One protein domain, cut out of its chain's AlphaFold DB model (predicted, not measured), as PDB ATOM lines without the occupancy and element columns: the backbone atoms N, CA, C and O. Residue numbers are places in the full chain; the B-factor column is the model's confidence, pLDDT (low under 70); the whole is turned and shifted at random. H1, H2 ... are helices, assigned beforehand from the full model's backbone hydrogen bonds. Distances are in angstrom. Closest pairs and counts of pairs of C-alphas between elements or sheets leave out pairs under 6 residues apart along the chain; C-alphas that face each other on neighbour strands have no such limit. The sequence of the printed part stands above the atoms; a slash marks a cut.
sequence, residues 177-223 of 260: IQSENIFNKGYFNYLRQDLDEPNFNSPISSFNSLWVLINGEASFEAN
ATOM      1  N   ILE A 177      41.634   2.970  27.716       89.94
ATOM      2  CA  ILE A 177      41.373   4.379  27.440       89.94
ATOM      3  C   ILE A 177      39.928   4.684  27.822       89.94
ATOM      4  O   ILE A 177      38.978   4.135  27.258       89.94
ATOM      5  N   GLN A 178      39.776   5.587  28.788       86.50
ATOM      6  CA  GLN A 178      38.501   6.223  29.085       86.50
ATOM      7  C   GLN A 178      38.351   7.448  28.176       86.50
ATOM      8  O   GLN A 178      39.226   8.310  28.152       86.50
ATOM      9  N   SER A 179      37.260   7.508  27.413       82.81
ATOM     10  CA  SER A 179      36.914   8.633  26.541       82.81
ATOM     11  C   SER A 179      35.405   8.863  26.571       82.81
ATOM     12  O   SER A 179      34.641   7.905  26.721       82.81
ATOM     13  N   GLU A 180      34.986  10.122  26.432       81.62
ATOM     14  CA  GLU A 180      33.579  10.494  26.226       81.62
ATOM     15  C   GLU A 180      33.097  10.101  24.823       81.62
ATOM     16  O   GLU A 180      31.929   9.764  24.635       81.62
ATOM     17  N   ASN A 181      34.008  10.069  23.845       81.56
ATOM     18  CA  ASN A 181      33.718   9.529  22.527       81.56
ATOM     19  C   ASN A 181      33.714   7.995  22.599       81.56
ATOM     20  O   ASN A 181      34.751   7.372  22.837       81.56
ATOM     21  N   ILE A 182      32.547   7.389  22.362       75.88
ATOM     22  CA  ILE A 182      32.330   5.935  22.429       75.88
ATOM     23  C   ILE A 182      33.284   5.181  21.494       75.88
ATOM     24  O   ILE A 182      33.766   4.115  21.865       75.88
ATOM     25  N   PHE A 183      33.617   5.749  20.330       72.88
ATOM     26  CA  PHE A 183      34.537   5.128  19.374       72.88
ATOM     27  C   PHE A 183      35.985   5.075  19.890       72.88
ATOM     28  O   PHE A 183      36.728   4.162  19.546       72.88
ATOM     29  N   ASN A 184      36.358   5.982  20.799       78.44
ATOM     30  CA  ASN A 184      37.702   6.065  21.374       78.44
ATOM     31  C   ASN A 184      37.783   5.447  22.779       78.44
ATOM     32  O   ASN A 184      38.827   5.516  23.429       78.44
ATOM     33  N   LYS A 185      36.709   4.833  23.279       88.00
ATOM     34  CA  LYS A 185      36.694   4.140  24.572       88.00
ATOM     35  C   LYS A 185      37.030   2.662  24.375       88.00
ATOM     36  O   LYS A 185      36.406   1.997  23.562       88.00
ATOM     37  N   GLY A 186      37.975   2.124  25.145       92.56
ATOM     38  CA  GLY A 186      38.325   0.698  25.074       92.56
ATOM     39  C   GLY A 186      39.788   0.403  25.380       92.56
ATOM     40  O   GLY A 186      40.521   1.253  25.876       92.56
ATOM     41  N   TYR A 187      40.227  -0.813  25.084       93.88
ATOM     42  CA  TYR A 187      41.615  -1.243  25.212       93.88
ATOM     43  C   TYR A 187      42.461  -0.798  24.020       93.88
ATOM     44  O   TYR A 187      42.076  -0.965  22.867       93.88
ATOM     45  N   PHE A 188      43.637  -0.252  24.306       91.75
ATOM     46  CA  PHE A 188      44.487   0.389  23.312       91.75
ATOM     47  C   PHE A 188      44.973  -0.580  22.227       91.75
ATOM     48  O   PHE A 188      45.404  -1.694  22.534       91.75
ATOM     49  N   ASN A 189      44.948  -0.147  20.966       92.38
ATOM     50  CA  ASN A 189      45.576  -0.867  19.863       92.38
ATOM     51  C   ASN A 189      47.044  -0.435  19.727       92.38
ATOM     52  O   ASN A 189      47.340   0.700  19.377       92.38
ATOM     53  N   TYR A 190      47.979  -1.341  20.003       91.50
ATOM     54  CA  TYR A 190      49.411  -1.029  20.002       91.50
ATOM     55  C   TYR A 190      50.049  -0.998  18.606       91.50
ATOM     56  O   TYR A 190      51.174  -0.514  18.473       91.50
ATOM     57  N   LEU A 191      49.357  -1.492  17.574       89.81
ATOM     58  CA  LEU A 191      49.864  -1.518  16.197       89.81
ATOM     59  C   LEU A 191      49.486  -0.277  15.386       89.81
ATOM     60  O   LEU A 191      50.085  -0.039  14.340       89.81
ATOM     61  N   ARG A 192      48.504   0.509  15.842       80.75
ATOM     62  CA  ARG A 192      47.997   1.686  15.128       80.75
ATOM     63  C   ARG A 192      47.928   2.850  16.106       80.75
ATOM     64  O   ARG A 192      47.179   2.804  17.073       80.75
ATOM     65  N   GLN A 193      48.781   3.850  15.899       64.19
ATOM     66  CA  GLN A 193      48.905   5.009  16.794       64.19
ATOM     67  C   GLN A 193      48.085   6.215  16.317       64.19
ATOM     68  O   GLN A 193      48.138   7.279  16.934       64.19
ATOM     69  N   ASP A 194      47.326   6.039  15.241       63.72
ATOM     70  CA  ASP A 194      46.522   7.078  14.620       63.72
ATOM     71  C   ASP A 194      45.247   7.266  15.459       63.72
ATOM     72  O   ASP A 194      44.554   6.300  15.779       63.72
ATOM     73  N   LEU A 195      44.949   8.508  15.856       58.53
ATOM     74  CA  LEU A 195      43.882   8.849  16.814       58.53
ATOM     75  C   LEU A 195      42.451   8.572  16.310       58.53
ATOM     76  O   LEU A 195      41.505   8.718  17.088       58.53
ATOM     77  N   ASP A 196      42.305   8.190  15.041       63.31
ATOM     78  CA  ASP A 196      41.021   8.032  14.355       63.31
ATOM     79  C   ASP A 196      40.517   6.577  14.314       63.31
ATOM     80  O   ASP A 196      39.363   6.342  13.953       63.31
ATOM     81  N   GLU A 197      41.342   5.590  14.689       65.94
ATOM     82  CA  GLU A 197      40.903   4.191  14.749       65.94
ATOM     83  C   GLU A 197      40.353   3.805  16.133       65.94
ATOM     84  O   GLU A 197      40.900   4.201  17.170       65.94
ATOM     85  N   PRO A 198      39.282   2.988  16.177       74.38
ATOM     86  CA  PRO A 198      38.644   2.633  17.429       74.38
ATOM     87  C   PRO A 198      39.522   1.715  18.283       74.38
ATOM     88  O   PRO A 198      40.209   0.814  17.794       74.38
ATOM     89  N   ASN A 199      39.437   1.902  19.598       86.25
ATOM     90  CA  ASN A 199      40.053   0.994  20.562       86.25
ATOM     91  C   ASN A 199      39.358  -0.380  20.559       86.25
ATOM     92  O   ASN A 199      38.190  -0.521  20.198       86.25
ATOM     93  N   PHE A 200      40.063  -1.418  21.009       91.38
ATOM     94  CA  PHE A 200      39.494  -2.756  21.128       91.38
ATOM     95  C   PHE A 200      38.506  -2.859  22.292       91.38
ATOM     96  O   PHE A 200      38.754  -2.382  23.396       91.38
ATOM     97  N   ASN A 201      37.438  -3.632  22.110       91.56
ATOM     98  CA  ASN A 201      36.521  -3.977  23.204       91.56
ATOM     99  C   ASN A 201      37.035  -5.124  24.099       91.56
ATOM    100  O   ASN A 201      36.404  -5.455  25.101       91.56
ATOM    101  N   SER A 202      38.174  -5.738  23.753       95.56
ATOM    102  CA  SER A 202      38.742  -6.903  24.442       95.56
ATOM    103  C   SER A 202      40.185  -6.648  24.896       95.56
ATOM    104  O   SER A 202      41.005  -6.223  24.075       95.56
ATOM    105  N   PRO A 203      40.538  -6.965  26.160       97.62
ATOM    106  CA  PRO A 203      41.924  -6.894  26.616       97.62
ATOM    107  C   PRO A 203      42.820  -7.888  25.870       97.62
ATOM    108  O   PRO A 203      43.981  -7.579  25.628       97.62
ATOM    109  N   ILE A 204      42.281  -9.039  25.446       98.31
ATOM    110  CA  ILE A 204      43.027 -10.055  24.688       98.31
ATOM    111  C   ILE A 204      43.462  -9.487  23.335       98.31
ATOM    112  O   ILE A 204      44.630  -9.578  22.982       98.31
ATOM    113  N   SER A 205      42.570  -8.813  22.601       97.25
ATOM    114  CA  SER A 205      42.923  -8.180  21.320       97.25
ATOM    115  C   SER A 205      43.996  -7.098  21.490       97.25
ATOM    116  O   SER A 205      44.928  -7.008  20.691       97.25
ATOM    117  N   SER A 206      43.911  -6.321  22.573       96.75
ATOM    118  CA  SER A 206      44.946  -5.346  22.922       96.75
ATOM    119  C   SER A 206      46.280  -6.020  23.250       96.75
ATOM    120  O   SER A 206      47.311  -5.607  22.720       96.75
ATOM    121  N   PHE A 207      46.271  -7.108  24.024       97.81
ATOM    122  CA  PHE A 207      47.473  -7.896  24.294       97.81
ATOM    123  C   PHE A 207      48.073  -8.471  23.009       97.81
ATOM    124  O   PHE A 207      49.281  -8.370  22.826       97.81
ATOM    125  N   ASN A 208      47.259  -8.997  22.094       97.62
ATOM    126  CA  ASN A 208      47.738  -9.524  20.815       97.62
ATOM    127  C   ASN A 208      48.472  -8.433  20.025       97.62
ATOM    128  O   ASN A 208      49.600  -8.642  19.585       97.62
ATOM    129  N   SER A 209      47.893  -7.229  19.937       96.12
ATOM    130  CA  SER A 209      48.552  -6.087  19.286       96.12
ATOM    131  C   SER A 209      49.871  -5.694  19.976       96.12
ATOM    132  O   SER A 209      50.858  -5.398  19.304       96.12
ATOM    133  N   LEU A 210      49.929  -5.760  21.313       95.69
ATOM    134  CA  LEU A 210      51.149  -5.514  22.087       95.69
ATOM    135  C   LEU A 210      52.206  -6.602  21.846       95.69
ATOM    136  O   LEU A 210      53.391  -6.298  21.720       95.69
ATOM    137  N   TRP A 211      51.791  -7.868  21.779       97.12
ATOM    138  CA  TRP A 211      52.675  -8.997  21.514       97.12
ATOM    139  C   TRP A 211      53.310  -8.880  20.131       97.12
ATOM    140  O   TRP A 211      54.530  -9.005  20.024       97.12
ATOM    141  N   VAL A 212      52.509  -8.582  19.104       96.69
ATOM    142  CA  VAL A 212      52.978  -8.365  17.728       96.69
ATOM    143  C   VAL A 212      53.948  -7.185  17.663       96.69
ATOM    144  O   VAL A 212      55.002  -7.309  17.047       96.69
ATOM    145  N   LEU A 213      53.667  -6.076  18.357       93.56
ATOM    146  CA  LEU A 213      54.578  -4.925  18.412       93.56
ATOM    147  C   LEU A 213      55.970  -5.302  18.960       93.56
ATOM    148  O   LEU A 213      56.982  -4.769  18.509       93.56
ATOM    149  N   ILE A 214      56.028  -6.197  19.950       93.19
ATOM    150  CA  ILE A 214      57.271  -6.541  20.658       93.19
ATOM    151  C   ILE A 214      58.024  -7.692  19.986       93.19
ATOM    152  O   ILE A 214      59.253  -7.654  19.924       93.19
ATOM    153  N   ASN A 215      57.303  -8.727  19.551       94.56
ATOM    154  CA  ASN A 215      57.871 -10.003  19.103       94.56
ATOM    155  C   ASN A 215      57.644 -10.279  17.606       94.56
ATOM    156  O   ASN A 215      58.226 -11.220  17.072       94.56
ATOM    157  N   GLY A 216      56.830  -9.468  16.928       95.94
ATOM    158  CA  GLY A 216      56.472  -9.631  15.521       95.94
ATOM    159  C   GLY A 216      55.262 -10.540  15.288       95.94
ATOM    160  O   GLY A 216      54.922 -11.395  16.106       95.94
ATOM    161  N   GLU A 217      54.625 -10.361  14.131       97.31
ATOM    162  CA  GLU A 217      53.424 -11.095  13.710       97.31
ATOM    163  C   GLU A 217      53.694 -12.593  13.547       97.31
ATOM    164  O   GLU A 217      52.964 -13.415  14.091       97.31
ATOM    165  N   ALA A 218      54.822 -12.960  12.933       97.00
ATOM    166  CA  ALA A 218      55.227 -14.360  12.800       97.00
ATOM    167  C   ALA A 218      55.348 -15.079  14.158       97.00
ATOM    168  O   ALA A 218      55.026 -16.260  14.267       97.00
ATOM    169  N   SER A 219      55.780 -14.371  15.213       96.75
ATOM    170  CA  SER A 219      55.820 -14.941  16.562       96.75
ATOM    171  C   SER A 219      54.432 -15.103  17.169       96.75
ATOM    172  O   SER A 219      54.280 -15.961  18.031       96.75
ATOM    173  N   PHE A 220      53.461 -14.263  16.811       97.44
ATOM    174  CA  PHE A 220      52.082 -14.429  17.258       97.44
ATOM    175  C   PHE A 220      51.474 -15.669  16.596       97.44
ATOM    176  O   PHE A 220      51.111 -16.600  17.302       97.44
ATOM    177  N   GLU A 221      51.528 -15.757  15.263       97.38
ATOM    178  CA  GLU A 221      50.975 -16.880  14.490       97.38
ATOM    179  C   GLU A 221      51.564 -18.245  14.880       97.38
ATOM    180  O   GLU A 221      50.854 -19.247  14.949       97.38
ATOM    181  N   ALA A 222      52.859 -18.296  15.213       96.94
ATOM    182  CA  ALA A 222      53.511 -19.515  15.705       96.94
ATOM    183  C   ALA A 222      52.956 -20.012  17.058       96.94
ATOM    184  O   ALA A 222      53.220 -21.153  17.463       96.94
ATOM    185  N   ASN A 223      52.219 -19.151  17.768       97.94
ATOM    186  CA  ASN A 223      51.623 -19.385  19.074       97.94
ATOM    187  C   ASN A 223      52.611 -20.049  20.051       97.94
ATOM    188  O   ASN A 223      52.345 -21.153  20.500       97.94
TER     189      ASN A 223
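This is residues 177 to 223 of the 260 residues of an uncharacterized protein of Cyclobacterium marinum (strain ATCC 25205 / DSM 745 / LMG 13164 / NCIMB 1802) (UniProt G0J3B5). The model has little regular structure: one helix, H1, with the short H2 turned off its far end and, toward the other end of the long axis, a winding, looped stretch, residues 177 to 202, without a named element. The printed part has 47 residues and two named helices, H1 then H2, which hold 18 of them; the class is all helix. It is only just loose, close to compact, with a radius of gyration of the C-alphas of 11.5 A, and spans 37 by 18 by 11 A.

H1, residues 203 to 215, runs 17.9 A from C-alpha 203 at (41.924, -6.894, 26.616) to C-alpha 215 at (57.871, -10.003, 19.103). H2, residues 217 to 221, measures 6.3 A and ends at C-alpha 221 at (50.975, -16.880, 14.490).

H1 touches H2 with residues 208 to 212 alone; the closest C-alphas, of Val 212 and Phe 220, are 6.1 A apart. In H1 and H2 every O i to N i+4 pair is within hydrogen-bond range.

The C-alphas farthest apart, of Glu 180 and Ala 222, are separated by 37.5 A. The printed part has no cut, and the link from H1 to H2 is tight. Residues 193 to 197 have pLDDT under 70.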